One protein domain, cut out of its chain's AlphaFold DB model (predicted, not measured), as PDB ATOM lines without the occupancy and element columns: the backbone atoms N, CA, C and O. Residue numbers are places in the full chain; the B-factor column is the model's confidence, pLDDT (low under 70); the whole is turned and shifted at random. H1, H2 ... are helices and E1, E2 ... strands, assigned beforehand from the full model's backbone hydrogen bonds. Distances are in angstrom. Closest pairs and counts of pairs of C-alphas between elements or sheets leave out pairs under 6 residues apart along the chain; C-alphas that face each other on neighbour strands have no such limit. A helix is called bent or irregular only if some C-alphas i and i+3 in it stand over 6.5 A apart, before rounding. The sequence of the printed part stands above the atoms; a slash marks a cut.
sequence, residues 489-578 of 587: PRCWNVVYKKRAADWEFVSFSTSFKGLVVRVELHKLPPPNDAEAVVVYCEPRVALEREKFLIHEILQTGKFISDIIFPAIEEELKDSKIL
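What this domain is: This is residues 489 to 578 of the 587 residues of the protein "SUZ domain-containing protein" of Echinococcus granulosus (UniProt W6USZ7). A strongly twisted sheet of five antiparallel strands, E1 to E5, has the long helix H2 on one face, slanting up from the sheet, while the short helix H1 follows E5 and lies over E4. The sheet is a meander, each strand the antiparallel neighbour of the one before, in the order E1, E2, E3, E4, E5, and with H2 on one face it makes two layers. The printed part has 90 residues, with five named strands followed by two named helices, and its class is mixed, helices and strands. It is compact, with a radius of gyration of the C-alphas of 13.5 A, yet elongated in outline, spanning 44 by 24 by 21 A.

How they stand to each other: Begin at the edge strand E1, residues 492 to 500, which forms a hairpin with E2, residues 503 to 512; look for N 495 and O 507, 2.8 A apart. E2 and E3, residues 515 to 523, form the next hairpin, with N 508 and O 519 at 3.0 A. E3 and E4, residues 532 to 538, form another, with N 520 and O 536 at 2.8 A. E4 and the other edge strand E5, residues 547 to 549, form the last, at 128 degrees between their directions, with N 533 and O 548 at 2.9 A. H1, residues 550 to 554, is on the sheet over E4 at a height of 9.4 A, on a local plane of just 6 C-alphas. H2, residues 556 to 574, stands up from the sheet at 52 degrees, at a height of 5.6 A; it lies over E2, where 5 of its C-alphas fall, and only just not over E3, where 2 fall. The closest C-alphas of E2 and H2, those of Phe 512 and Phe 565, are 6.4 A apart. H1 and H2 are close but not clearly touching, with the C-alphas of Ile 553 and Phe 559 closest at 5.7 A. In H1 the O i to N i+4 pair is within hydrogen-bond range; in H2, 11 of 15 are.

Where its parts are: Find C-alpha 492 at (3.835, -9.146, 25.954), where E1 begins its 24.6 A. E2 then runs 29.0 A, E3 25.9 A and E4 20.2 A, ending at C-alpha 538, (2.702, -17.715, 14.505); E5 and H1 are short. H2 runs 26.4 A to C-alpha 574 at (2.473, -10.619, -0.971); it is neither bent nor irregular, but only just: C-alphas 562 and 565 are 6.5 A apart.

The domain as a whole: The two C-alphas farthest apart, those of Pro 527 and Leu 578, are 44.2 A apart. The printed part has no cut and no long link. The pLDDT is under 70 at residues 501 to 502, 525 to 530 and 577 to 578.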
ATOM      1  N   PRO A 489       9.802  -1.822  19.842       80.38
ATOM      2  CA  PRO A 489       8.840  -2.903  19.665       80.38
ATOM      3  C   PRO A 489       8.437  -3.493  21.022       80.38
ATOM      4  O   PRO A 489       9.261  -4.039  21.759       80.38
ATOM      5  N   ARG A 490       7.150  -3.368  21.366       83.88
ATOM      6  CA  ARG A 490       6.607  -3.861  22.640       83.88
ATOM      7  C   ARG A 490       6.524  -5.394  22.637       83.88
ATOM      8  O   ARG A 490       6.211  -6.009  21.616       83.88
ATOM      9  N   CYS A 491       6.785  -5.990  23.799       84.94
ATOM     10  CA  CYS A 491       6.718  -7.432  24.053       84.94
ATOM     11  C   CYS A 491       5.687  -7.713  25.153       84.94
ATOM     12  O   CYS A 491       5.719  -7.071  26.202       84.94
ATOM     13  N   TRP A 492       4.802  -8.685  24.948       86.00
ATOM     14  CA  TRP A 492       3.835  -9.146  25.954       86.00
ATOM     15  C   TRP A 492       3.621 -10.661  25.851       86.00
ATOM     16  O   TRP A 492       4.307 -11.331  25.082       86.00
ATOM     17  N   ASN A 493       2.705 -11.228  26.648       87.69
ATOM     18  CA  ASN A 493       2.415 -12.671  26.694       87.69
ATOM     19  C   ASN A 493       3.674 -13.553  26.825       87.69
ATOM     20  O   ASN A 493       3.782 -14.602  26.191       87.69
ATOM     21  N   VAL A 494       4.648 -13.109  27.623       86.38
ATOM     22  CA  VAL A 494       5.924 -13.811  27.765       86.38
ATOM     23  C   VAL A 494       5.739 -15.091  28.581       86.38
ATOM     24  O   VAL A 494       5.321 -15.045  29.737       86.38
ATOM     25  N   VAL A 495       6.099 -16.234  27.998       84.38
ATOM     26  CA  VAL A 495       5.980 -17.564  28.609       84.38
ATOM     27  C   VAL A 495       7.284 -18.336  28.431       84.38
ATOM     28  O   VAL A 495       7.662 -18.659  27.311       84.38
ATOM     29  N   TYR A 496       7.946 -18.702  29.530       87.19
ATOM     30  CA  TYR A 496       9.019 -19.704  29.524       87.19
ATOM     31  C   TYR A 496       8.448 -21.093  29.830       87.19
ATOM     32  O   TYR A 496       7.641 -21.233  30.753       87.19
ATOM     33  N   LYS A 497       8.871 -22.126  29.092       82.69
ATOM     34  CA  LYS A 497       8.481 -23.518  29.353       82.69
ATOM     35  C   LYS A 497       9.584 -24.513  28.970       82.69
ATOM     36  O   LYS A 497       9.969 -24.643  27.812       82.69
ATOM     37  N   LYS A 498      10.021 -25.288  29.962       82.81
ATOM     38  CA  LYS A 498      10.885 -26.473  29.837       82.81
ATOM     39  C   LYS A 498       9.986 -27.678  29.517       82.81
ATOM     40  O   LYS A 498       9.017 -27.914  30.241       82.81
ATOM     41  N   ARG A 499      10.214 -28.376  28.397       73.25
ATOM     42  CA  ARG A 499       9.418 -29.554  27.963       73.25
ATOM     43  C   ARG A 499      10.099 -30.886  28.301       73.25
ATOM     44  O   ARG A 499       9.402 -31.857  28.571       73.25
ATOM     45  N   ALA A 500      11.428 -30.922  28.279       72.19
ATOM     46  CA  ALA A 500      12.271 -32.059  28.656       72.19
ATOM     47  C   ALA A 500      13.610 -31.533  29.210       72.19
ATOM     48  O   ALA A 500      13.808 -30.318  29.244       72.19
ATOM     49  N   ALA A 501      14.525 -32.422  29.617       66.94
ATOM     50  CA  ALA A 501      15.848 -32.045  30.133       66.94
ATOM     51  C   ALA A 501      16.610 -31.101  29.179       66.94
ATOM     52  O   ALA A 501      17.145 -30.082  29.607       66.94
ATOM     53  N   ASP A 502      16.561 -31.401  27.879       69.44
ATOM     54  CA  ASP A 502      17.317 -30.702  26.833       69.44
ATOM     55  C   ASP A 502      16.451 -29.778  25.951       69.44
ATOM     56  O   ASP A 502      16.943 -29.222  24.974       69.44
ATOM     57  N   TRP A 503      15.151 -29.632  26.258       75.25
ATOM     58  CA  TRP A 503      14.195 -28.860  25.449       75.25
ATOM     59  C   TRP A 503      13.560 -27.733  26.261       75.25
ATOM     60  O   TRP A 503      12.643 -27.947  27.063       75.25
ATOM     61  N   GLU A 504      14.016 -26.513  25.999       83.31
ATOM     62  CA  GLU A 504      13.602 -25.275  26.659       83.31
ATOM     63  C   GLU A 504      13.119 -24.281  25.604       83.31
ATOM     64  O   GLU A 504      13.800 -24.083  24.598       83.31
ATOM     65  N   PHE A 505      11.974 -23.625  25.826       87.44
ATOM     66  CA  PHE A 505      11.544 -22.538  24.948       87.44
ATOM     67  C   PHE A 505      10.986 -21.322  25.694       87.44
ATOM     68  O   PHE A 505      10.396 -21.440  26.771       87.44
ATOM     69  N   VAL A 506      11.171 -20.144  25.095       88.94
ATOM     70  CA  VAL A 506      10.492 -18.893  25.465       88.94
ATOM     71  C   VAL A 506       9.555 -18.501  24.337       88.94
ATOM     72  O   VAL A 506       9.966 -18.457  23.188       88.94
ATOM     73  N   SER A 507       8.315 -18.161  24.653       90.94
ATOM     74  CA  SER A 507       7.390 -17.516  23.728       90.94
ATOM     75  C   SER A 507       7.091 -16.091  24.177       90.94
ATOM     76  O   SER A 507       7.097 -15.814  25.376       90.94
ATOM     77  N   PHE A 508       6.823 -15.197  23.229       92.44
ATOM     78  CA  PHE A 508       6.295 -13.857  23.479       92.44
ATOM     79  C   PHE A 508       5.419 -13.407  22.301       92.44
ATOM     80  O   PHE A 508       5.500 -13.962  21.207       92.44
ATOM     81  N   SER A 509       4.579 -12.400  22.513       91.88
ATOM     82  CA  SER A 509       3.823 -11.711  21.465       91.88
ATOM     83  C   SER A 509       4.388 -10.311  21.229       91.88
ATOM     84  O   SER A 509       4.819  -9.640  22.169       91.88
ATOM     85  N   THR A 510       4.353  -9.869  19.975       92.31
ATOM     86  CA  THR A 510       4.629  -8.492  19.547       92.31
ATOM     87  C   THR A 510       3.661  -8.100  18.420       92.31
ATOM     88  O   THR A 510       2.910  -8.953  17.936       92.31
ATOM     89  N   SER A 511       3.641  -6.836  17.989       89.56
ATOM     90  CA  SER A 511       2.822  -6.403  16.846       89.56
ATOM     91  C   SER A 511       3.524  -5.420  15.932       89.56
ATOM     92  O   SER A 511       4.203  -4.509  16.405       89.56
ATOM     93  N   PHE A 512       3.216  -5.525  14.643       88.12
ATOM     94  CA  PHE A 512       3.636  -4.598  13.603       88.12
ATOM     95  C   PHE A 512       2.434  -4.245  12.718       88.12
ATOM     96  O   PHE A 512       1.721  -5.139  12.268       88.12
ATOM     97  N   LYS A 513       2.175  -2.947  12.498       85.75
ATOM     98  CA  LYS A 513       1.101  -2.428  11.615       85.75
ATOM     99  C   LYS A 513      -0.298  -3.046  11.847       85.75
ATOM    100  O   LYS A 513      -1.086  -3.212  10.920       85.75
ATOM    101  N   GLY A 514      -0.605  -3.399  13.098       84.50
ATOM    102  CA  GLY A 514      -1.866  -4.034  13.510       84.50
ATOM    103  C   GLY A 514      -1.878  -5.569  13.468       84.50
ATOM    104  O   GLY A 514      -2.739  -6.172  14.107       84.50
ATOM    105  N   LEU A 515      -0.914  -6.224  12.809       84.38
ATOM    106  CA  LEU A 515      -0.722  -7.671  12.942       84.38
ATOM    107  C   LEU A 515      -0.071  -7.997  14.286       84.38
ATOM    108  O   LEU A 515       0.924  -7.380  14.657       84.38
ATOM    109  N   VAL A 516      -0.591  -9.009  14.984       89.00
ATOM    110  CA  VAL A 516       0.044  -9.600  16.169       89.00
ATOM    111  C   VAL A 516       0.751 -10.881  15.751       89.00
ATOM    112  O   VAL A 516       0.119 -11.773  15.186       89.00
ATOM    113  N   VAL A 517       2.041 -10.988  16.069       91.38
ATOM    114  CA  VAL A 517       2.837 -12.200  15.850       91.38
ATOM    115  C   VAL A 517       3.327 -12.734  17.185       91.38
ATOM    116  O   VAL A 517       3.860 -12.009  18.031       91.38
ATOM    117  N   ARG A 518       3.128 -14.033  17.373       92.50
ATOM    118  CA  ARG A 518       3.649 -14.819  18.480       92.50
ATOM    119  C   ARG A 518       4.959 -15.460  18.035       92.50
ATOM    120  O   ARG A 518       4.984 -16.225  17.080       92.50
ATOM    121  N   VAL A 519       6.040 -15.142  18.730       91.38
ATOM    122  CA  VAL A 519       7.362 -15.731  18.519       91.38
ATOM    123  C   VAL A 519       7.549 -16.880  19.516       91.38
ATOM    124  O   VAL A 519       7.104 -16.791  20.667       91.38
ATOM    125  N   GLU A 520       8.207 -17.959  19.098       91.75
ATOM    126  CA  GLU A 520       8.769 -18.986  19.981       91.75
ATOM    127  C   GLU A 520      10.273 -19.150  19.721       91.75
ATOM    128  O   GLU A 520      10.711 -19.254  18.582       91.75
ATOM    129  N   LEU A 521      11.051 -19.202  20.799       90.56
ATOM    130  CA  LEU A 521      12.505 -19.288  20.852       90.56
ATOM    131  C   LEU A 521      12.875 -20.638  21.484       90.56
ATOM    132  O   LEU A 521      12.796 -20.774  22.704       90.56
ATOM    133  N   HIS A 522      13.234 -21.642  20.687       88.06
ATOM    134  CA  HIS A 522      13.533 -23.007  21.141       88.06
ATOM    135  C   HIS A 522      15.039 -23.241  21.204       88.06
ATOM    136  O   HIS A 522      15.720 -23.253  20.179       88.06
ATOM    137  N   LYS A 523      15.571 -23.465  22.404       83.69
ATOM    138  CA  LYS A 523      16.952 -23.918  22.587       83.69
ATOM    139  C   LYS A 523      17.074 -25.351  22.067       83.69
ATOM    140  O   LYS A 523      16.265 -26.207  22.430       83.69
ATOM    141  N   LEU A 524      18.074 -25.609  21.226       75.69
ATOM    142  CA  LEU A 524      18.313 -26.953  20.704       75.69
ATOM    143  C   LEU A 524      18.968 -27.860  21.758       75.69
ATOM    144  O   LEU A 524      19.827 -27.397  22.511       75.69
ATOM    145  N   PRO A 525      18.634 -29.164  21.771       65.69
ATOM    146  CA  PRO A 525      19.360 -30.136  22.572       65.69
ATOM    147  C   PRO A 525      20.793 -30.329  22.033       65.69
ATOM    148  O   PRO A 525      21.000 -30.305  20.807       65.69
ATOM    149  N   PRO A 526      21.785 -30.599  22.904       67.12
ATOM    150  CA  PRO A 526      23.093 -31.105  22.488       67.12
ATOM    151  C   PRO A 526      22.954 -32.371  21.612       67.12
ATOM    152  O   PRO A 526      21.991 -33.123  21.775       67.12
ATOM    153  N   PRO A 527      23.883 -32.649  20.677       61.22
ATOM    154  CA  PRO A 527      25.190 -32.016  20.490       61.22
ATOM    155  C   PRO A 527      25.186 -30.802  19.543       61.22
ATOM    156  O   PRO A 527      26.255 -30.399  19.094       61.22
ATOM    157  N   ASN A 528      24.019 -30.232  19.207       59.09
ATOM    158  CA  ASN A 528      23.968 -28.969  18.463       59.09
ATOM    159  C   ASN A 528      24.684 -27.856  19.245       59.09
ATOM    160  O   ASN A 528      24.740 -27.904  20.476       59.09
ATOM    161  N   ASP A 529      25.210 -26.860  18.527       61.31
ATOM    162  CA  ASP A 529      25.994 -25.765  19.103       61.31
ATOM    163  C   ASP A 529      25.257 -25.116  20.284       61.31
ATOM    164  O   ASP A 529      24.134 -24.633  20.139       61.31
ATOM    165  N   ALA A 530      25.896 -25.106  21.460       61.88
ATOM    166  CA  ALA A 530      25.252 -24.808  22.748       61.88
ATOM    167  C   ALA A 530      24.696 -23.373  22.889       61.88
ATOM    168  O   ALA A 530      24.062 -23.047  23.892       61.88
ATOM    169  N   GLU A 531      24.932 -22.526  21.886       73.19
ATOM    170  CA  GLU A 531      24.488 -21.136  21.807       73.19
ATOM    171  C   GLU A 531      23.412 -20.896  20.729       73.19
ATOM    172  O   GLU A 531      22.984 -19.756  20.550       73.19
ATOM    173  N   ALA A 532      22.964 -21.935  20.013       81.75
ATOM    174  CA  ALA A 532      21.981 -21.824  18.937       81.75
ATOM    175  C   ALA A 532      20.533 -22.033  19.421       81.75
ATOM    176  O   ALA A 532      20.190 -23.022  20.077       81.75
ATOM    177  N   VAL A 533      19.657 -21.113  19.021       85.81
ATOM    178  CA  VAL A 533      18.217 -21.112  19.294       85.81
ATOM    179  C   VAL A 533      17.467 -21.061  17.965       85.81
ATOM    180  O   VAL A 533      17.813 -20.273  17.083       85.81
ATOM    181  N   VAL A 534      16.444 -21.904  17.815       89.25
ATOM    182  CA  VAL A 534      15.530 -21.870  16.667       89.25
ATOM    183  C   VAL A 534      14.380 -20.918  16.963       89.25
ATOM    184  O   VAL A 534      13.803 -20.957  18.050       89.25
ATOM    185  N   VAL A 535      14.039 -20.075  15.998       90.81
ATOM    186  CA  VAL A 535      12.957 -19.098  16.094       90.81
ATOM    187  C   VAL A 535      11.819 -19.523  15.175       90.81
ATOM    188  O   VAL A 535      12.027 -19.759  13.988       90.81
ATOM    189  N   TYR A 536      10.610 -19.577  15.726       90.50
ATOM    190  CA  TYR A 536       9.370 -19.790  14.986       90.50
ATOM    191  C   TYR A 536       8.416 -18.615  15.199       90.50
ATOM    192  O   TYR A 536       8.405 -18.004  16.269       90.50
ATOM    193  N   CYS A 537       7.574 -18.342  14.202       90.62
ATOM    194  CA  CYS A 537       6.525 -17.329  14.262       90.62
ATOM    195  C   CYS A 537       5.141 -17.944  13.999       90.62
ATOM    196  O   CYS A 537       4.997 -18.854  13.179       90.62
ATOM    197  N   GLU A 538       4.127 -17.430  14.695       87.88
ATOM    198  CA  GLU A 538       2.702 -17.715  14.505       87.88
ATOM    199  C   GLU A 538       1.924 -16.382  14.378       87.88
ATOM    200  O   GLU A 538       1.962 -15.586  15.322       87.88
ATOM    201  N   PRO A 539       1.212 -16.100  13.263       85.00
ATOM    202  CA  PRO A 539       1.161 -16.882  12.021       85.00
ATOM    203  C   PRO A 539       2.557 -17.143  11.442       85.00
ATOM    204  O   PRO A 539       3.509 -16.436  11.768       85.00
ATOM    205  N   ARG A 540       2.682 -18.195  10.623       85.25
ATOM    206  CA  ARG A 540       3.961 -18.527   9.990       85.25
ATOM    207  C   ARG A 540       4.407 -17.356   9.124       85.25
ATOM    208  O   ARG A 540       3.692 -16.978   8.209       85.25
ATOM    209  N   VAL A 541       5.575 -16.836   9.470       86.00
ATOM    210  CA  VAL A 541       6.317 -15.797   8.765       86.00
ATOM    211  C   VAL A 541       7.647 -16.426   8.370       86.00
ATOM    212  O   VAL A 541       8.329 -16.987   9.235       86.00
ATOM    213  N   ALA A 542       8.001 -16.375   7.091       86.62
ATOM    214  CA  ALA A 542       9.301 -16.817   6.609       86.62
ATOM    215  C   ALA A 542      10.407 -15.887   7.138       86.62
ATOM    216  O   ALA A 542      10.462 -14.711   6.797       86.62
ATOM    217  N   LEU A 543      11.300 -16.415   7.977       88.69
ATOM    218  CA  LEU A 543      12.512 -15.713   8.409       88.69
ATOM    219  C   LEU A 543      13.672 -16.098   7.480       88.69
ATOM    220  O   LEU A 543      13.830 -17.279   7.175       88.69
ATOM    221  N   GLU A 544      14.539 -15.142   7.111       89.19
ATOM    222  CA  GLU A 544      15.755 -15.397   6.302       89.19
ATOM    223  C   GLU A 544      16.622 -16.544   6.857       89.19
ATOM    224  O   GLU A 544      17.305 -17.262   6.123       89.19
ATOM    225  N   ARG A 545      16.601 -16.704   8.184       90.44
ATOM    226  CA  ARG A 545      17.228 -17.794   8.927       90.44
ATOM    227  C   ARG A 545      16.327 -18.202  10.084       90.44
ATOM    228  O   ARG A 545      15.798 -17.352  10.786       90.44
ATOM    229  N   GLU A 546      16.203 -19.504  10.322       87.69
ATOM    230  CA  GLU A 546      15.484 -20.038  11.489       87.69
ATOM    231  C   GLU A 546      16.371 -20.099  12.745       87.69
ATOM    232  O   GLU A 546      15.863 -20.185  13.857       87.69
ATOM    233  N   LYS A 547      17.705 -20.090  12.585       90.38
ATOM    234  CA  LYS A 547      18.681 -20.256  13.674       90.38
ATOM    235  C   LYS A 547      19.406 -18.950  13.989       90.38
ATOM    236  O   LYS A 547      19.991 -18.324  13.104       90.38
ATOM    237  N   PHE A 548      19.428 -18.610  15.272       89.31
ATOM    238  CA  PHE A 548      20.061 -17.415  15.820       89.31
ATOM    239  C   PHE A 548      20.917 -17.786  17.026       89.31
ATOM    240  O   PHE A 548      20.636 -18.763  17.725       89.31
ATOM    241  N   LEU A 549      21.955 -16.999  17.284       87.50
ATOM    242  CA  LEU A 549      22.756 -17.138  18.493       87.50
ATOM    243  C   LEU A 549      22.060 -16.413  19.649       87.50
ATOM    244  O   LEU A 549      21.477 -15.342  19.458       87.50
ATOM    245  N   ILE A 550      22.138 -16.971  20.862       83.31
ATOM    246  CA  ILE A 550      21.461 -16.424  22.055       83.31
ATOM    247  C   ILE A 550      21.706 -14.917  22.194       83.31
ATOM    248  O   ILE A 550      20.762 -14.166  22.423       83.31
ATOM    249  N   HIS A 551      22.950 -14.463  22.003       81.69
ATOM    250  CA  HIS A 551      23.342 -13.061  22.163       81.69
ATOM    251  C   HIS A 551      22.634 -12.088  21.199       81.69
ATOM    252  O   HIS A 551      22.468 -10.918  21.549       81.69
ATOM    253  N   GLU A 552      22.181 -12.554  20.031       84.88
ATOM    254  CA  GLU A 552      21.372 -11.765  19.091       84.88
ATOM    255  C   GLU A 552      19.969 -11.543  19.675       84.88
ATOM    256  O   GLU A 552      19.504 -10.410  19.805       84.88
ATOM    257  N   ILE A 553      19.342 -12.629  20.138       85.06
ATOM    258  CA  ILE A 553      18.011 -12.645  20.767       85.06
ATOM    259  C   ILE A 553      17.996 -11.835  22.076       85.06
ATOM    260  O   ILE A 553      16.986 -11.207  22.413       85.06
ATOM    261  N   LEU A 554      19.117 -11.803  22.814       82.44
ATOM    262  CA  LEU A 554      19.236 -11.008  24.041       82.44
ATOM    263  C   LEU A 554      18.991  -9.517  23.788       82.44
ATOM    264  O   LEU A 554      18.507  -8.831  24.691       82.44
ATOM    265  N   GLN A 555      19.309  -8.988  22.604       83.12
ATOM    266  CA  GLN A 555      18.951  -7.621  22.215       83.12
ATOM    267  C   GLN A 555      17.501  -7.575  21.704       83.12
ATOM    268  O   GLN A 555      17.249  -7.123  20.597       83.12
ATOM    269  N   THR A 556      16.543  -8.048  22.509       80.75
ATOM    270  CA  THR A 556      15.173  -8.392  22.076       80.75
ATOM    271  C   THR A 556      14.462  -7.280  21.297       80.75
ATOM    272  O   THR A 556      13.796  -7.574  20.311       80.75
ATOM    273  N   GLY A 557      14.663  -6.009  21.665       85.38
ATOM    274  CA  GLY A 557      14.149  -4.873  20.893       85.38
ATOM    275  C   GLY A 557      14.697  -4.833  19.460       85.38
ATOM    276  O   GLY A 557      13.922  -4.843  18.510       85.38
ATOM    277  N   LYS A 558      16.027  -4.886  19.314       87.50
ATOM    278  CA  LYS A 558      16.718  -4.936  18.018       87.50
ATOM    279  C   LYS A 558      16.383  -6.207  17.233       87.50
ATOM    280  O   LYS A 558      16.140  -6.162  16.038       87.50
ATOM    281  N   PHE A 559      16.334  -7.352  17.908       89.94
ATOM    282  CA  PHE A 559      15.944  -8.619  17.293       89.94
ATOM    283  C   PHE A 559      14.543  -8.535  16.662       89.94
ATOM    284  O   PHE A 559      14.337  -9.007  15.547       89.94
ATOM    285  N   ILE A 560      13.585  -7.879  17.323       90.56
ATOM    286  CA  ILE A 560      12.246  -7.700  16.754       90.56
ATOM    287  C   ILE A 560      12.247  -6.675  15.609       90.56
ATOM    288  O   ILE A 560      11.637  -6.956  14.579       90.56
ATOM    289  N   SER A 561      12.936  -5.534  15.738       90.69
ATOM    290  CA  SER A 561      12.966  -4.506  14.682       90.69
ATOM    291  C   SER A 561      13.717  -4.926  13.419       90.69
ATOM    292  O   SER A 561      13.324  -4.517  12.331       90.69
ATOM    293  N   ASP A 562      14.772  -5.730  13.558       91.81
ATOM    294  CA  ASP A 562      15.713  -6.023  12.471       91.81
ATOM    295  C   ASP A 562      15.457  -7.392  11.818       91.81
ATOM    296  O   ASP A 562      15.875  -7.605  10.686       91.81
ATOM    297  N   ILE A 563      14.787  -8.322  12.517       93.00
ATOM    298  CA  ILE A 563      14.507  -9.683  12.022       93.00
ATOM    299  C   ILE A 563      13.003  -9.924  11.868       93.00
ATOM    300  O   ILE A 563      12.540 -10.329  10.805       93.00
ATOM    301  N   ILE A 564      12.225  -9.693  12.930       91.44
ATOM    302  CA  ILE A 564      10.810 -10.092  12.957       91.44
ATOM    303  C   ILE A 564       9.943  -9.118  12.147       91.44
ATOM    304  O   ILE A 564       9.104  -9.550  11.361       91.44
ATOM    305  N   PHE A 565      10.136  -7.807  12.304       92.62
ATOM    306  CA  PHE A 565       9.342  -6.793  11.602       92.62
ATOM    307  C   PHE A 565       9.569  -6.765  10.077       92.62
ATOM    308  O   PHE A 565       8.564  -6.696   9.367       92.62
ATOM    309  N   PRO A 566      10.800  -6.879   9.534       93.38
ATOM    310  CA  PRO A 566      11.009  -6.922   8.086       93.38
ATOM    311  C   PRO A 566      10.395  -8.167   7.444       93.38
ATOM    312  O   PRO A 566       9.770  -8.052   6.396       93.38
ATOM    313  N   ALA A 567      10.476  -9.322   8.111       90.81
ATOM    314  CA  ALA A 567       9.853 -10.560   7.649       90.81
ATOM    315  C   ALA A 567       8.312 -10.483   7.664       90.81
ATOM    316  O   ALA A 567       7.659 -10.905   6.712       90.81
ATOM    317  N   ILE A 568       7.712  -9.860   8.692       89.56
ATOM    318  CA  ILE A 568       6.270  -9.542   8.693       89.56
ATOM    319  C   ILE A 568       5.924  -8.590   7.541       89.56
ATOM    320  O   ILE A 568       4.870  -8.731   6.927       89.56
ATOM    321  N   GLU A 569       6.785  -7.615   7.241       90.44
ATOM    322  CA  GLU A 569       6.571  -6.690   6.129       90.44
ATOM    323  C   GLU A 569       6.751  -7.346   4.752       90.44
ATOM    324  O   GLU A 569       6.161  -6.887   3.780       90.44
ATOM    325  N   GLU A 570       7.560  -8.395   4.635       90.56
ATOM    326  CA  GLU A 570       7.701  -9.191   3.413       90.56
ATOM    327  C   GLU A 570       6.456 -10.048   3.157       90.56
ATOM    328  O   GLU A 570       5.807  -9.864   2.127       90.56
ATOM    329  N   GLU A 571       6.023 -10.843   4.138       86.81
ATOM    330  CA  GLU A 571       4.746 -11.581   4.087       86.81
ATOM    331  C   GLU A 571       3.551 -10.643   3.816       86.81
ATOM    332  O   GLU A 571       2.645 -10.974   3.049       86.81
ATOM    333  N   LEU A 572       3.551  -9.433   4.398       85.00
ATOM    334  CA  LEU A 572       2.501  -8.439   4.159       85.00
ATOM    335  C   LEU A 572       2.456  -7.915   2.717       85.00
ATOM    336  O   LEU A 572       1.353  -7.602   2.270       85.00
ATOM    337  N   LYS A 573       3.587  -7.811   2.000       85.75
ATOM    338  CA  LYS A 573       3.629  -7.319   0.602       85.75
ATOM    339  C   LYS A 573       2.925  -8.275  -0.360       85.75
ATOM    340  O   LYS A 573       2.205  -7.817  -1.245       85.75
ATOM    341  N   ASP A 574       3.117  -9.577  -0.164       79.88
ATOM    342  CA  ASP A 574       2.473 -10.619  -0.971       79.88
ATOM    343  C   ASP A 574       1.034 -10.900  -0.501       79.88
ATOM    344  O   ASP A 574       0.165 -11.300  -1.288       79.88
ATOM    345  N   SER A 575       0.735 -10.635   0.774       74.38
ATOM    346  CA  SER A 575      -0.634 -10.654   1.278       74.38
ATOM    347  C   SER A 575      -1.475  -9.526   0.659       74.38
ATOM    348  O   SER A 575      -1.079  -8.367   0.603       74.38
ATOM    349  N   LYS A 576      -2.728  -9.822   0.301       74.88
ATOM    350  CA  LYS A 576      -3.713  -8.785  -0.075       74.88
ATOM    351  C   LYS A 576      -4.355  -8.106   1.147       74.88
ATOM    352  O   LYS A 576      -5.457  -7.569   1.046       74.88
ATOM    353  N   ILE A 577      -3.709  -8.182   2.313       67.69
ATOM    354  CA  ILE A 577      -4.211  -7.638   3.575       67.69
ATOM    355  C   ILE A 577      -3.708  -6.199   3.681       67.69
ATOM    356  O   ILE A 577      -2.568  -5.953   4.069       67.69
ATOM    357  N   LEU A 578      -4.565  -5.241   3.320       60.28
ATOM    358  CA  LEU A 578      -4.254  -3.822   3.485       60.28
ATOM    359  C   LEU A 578      -3.928  -3.526   4.963       60.28
ATOM    360  O   LEU A 578      -4.666  -3.985   5.844       60.28
TER     361      LEU A 578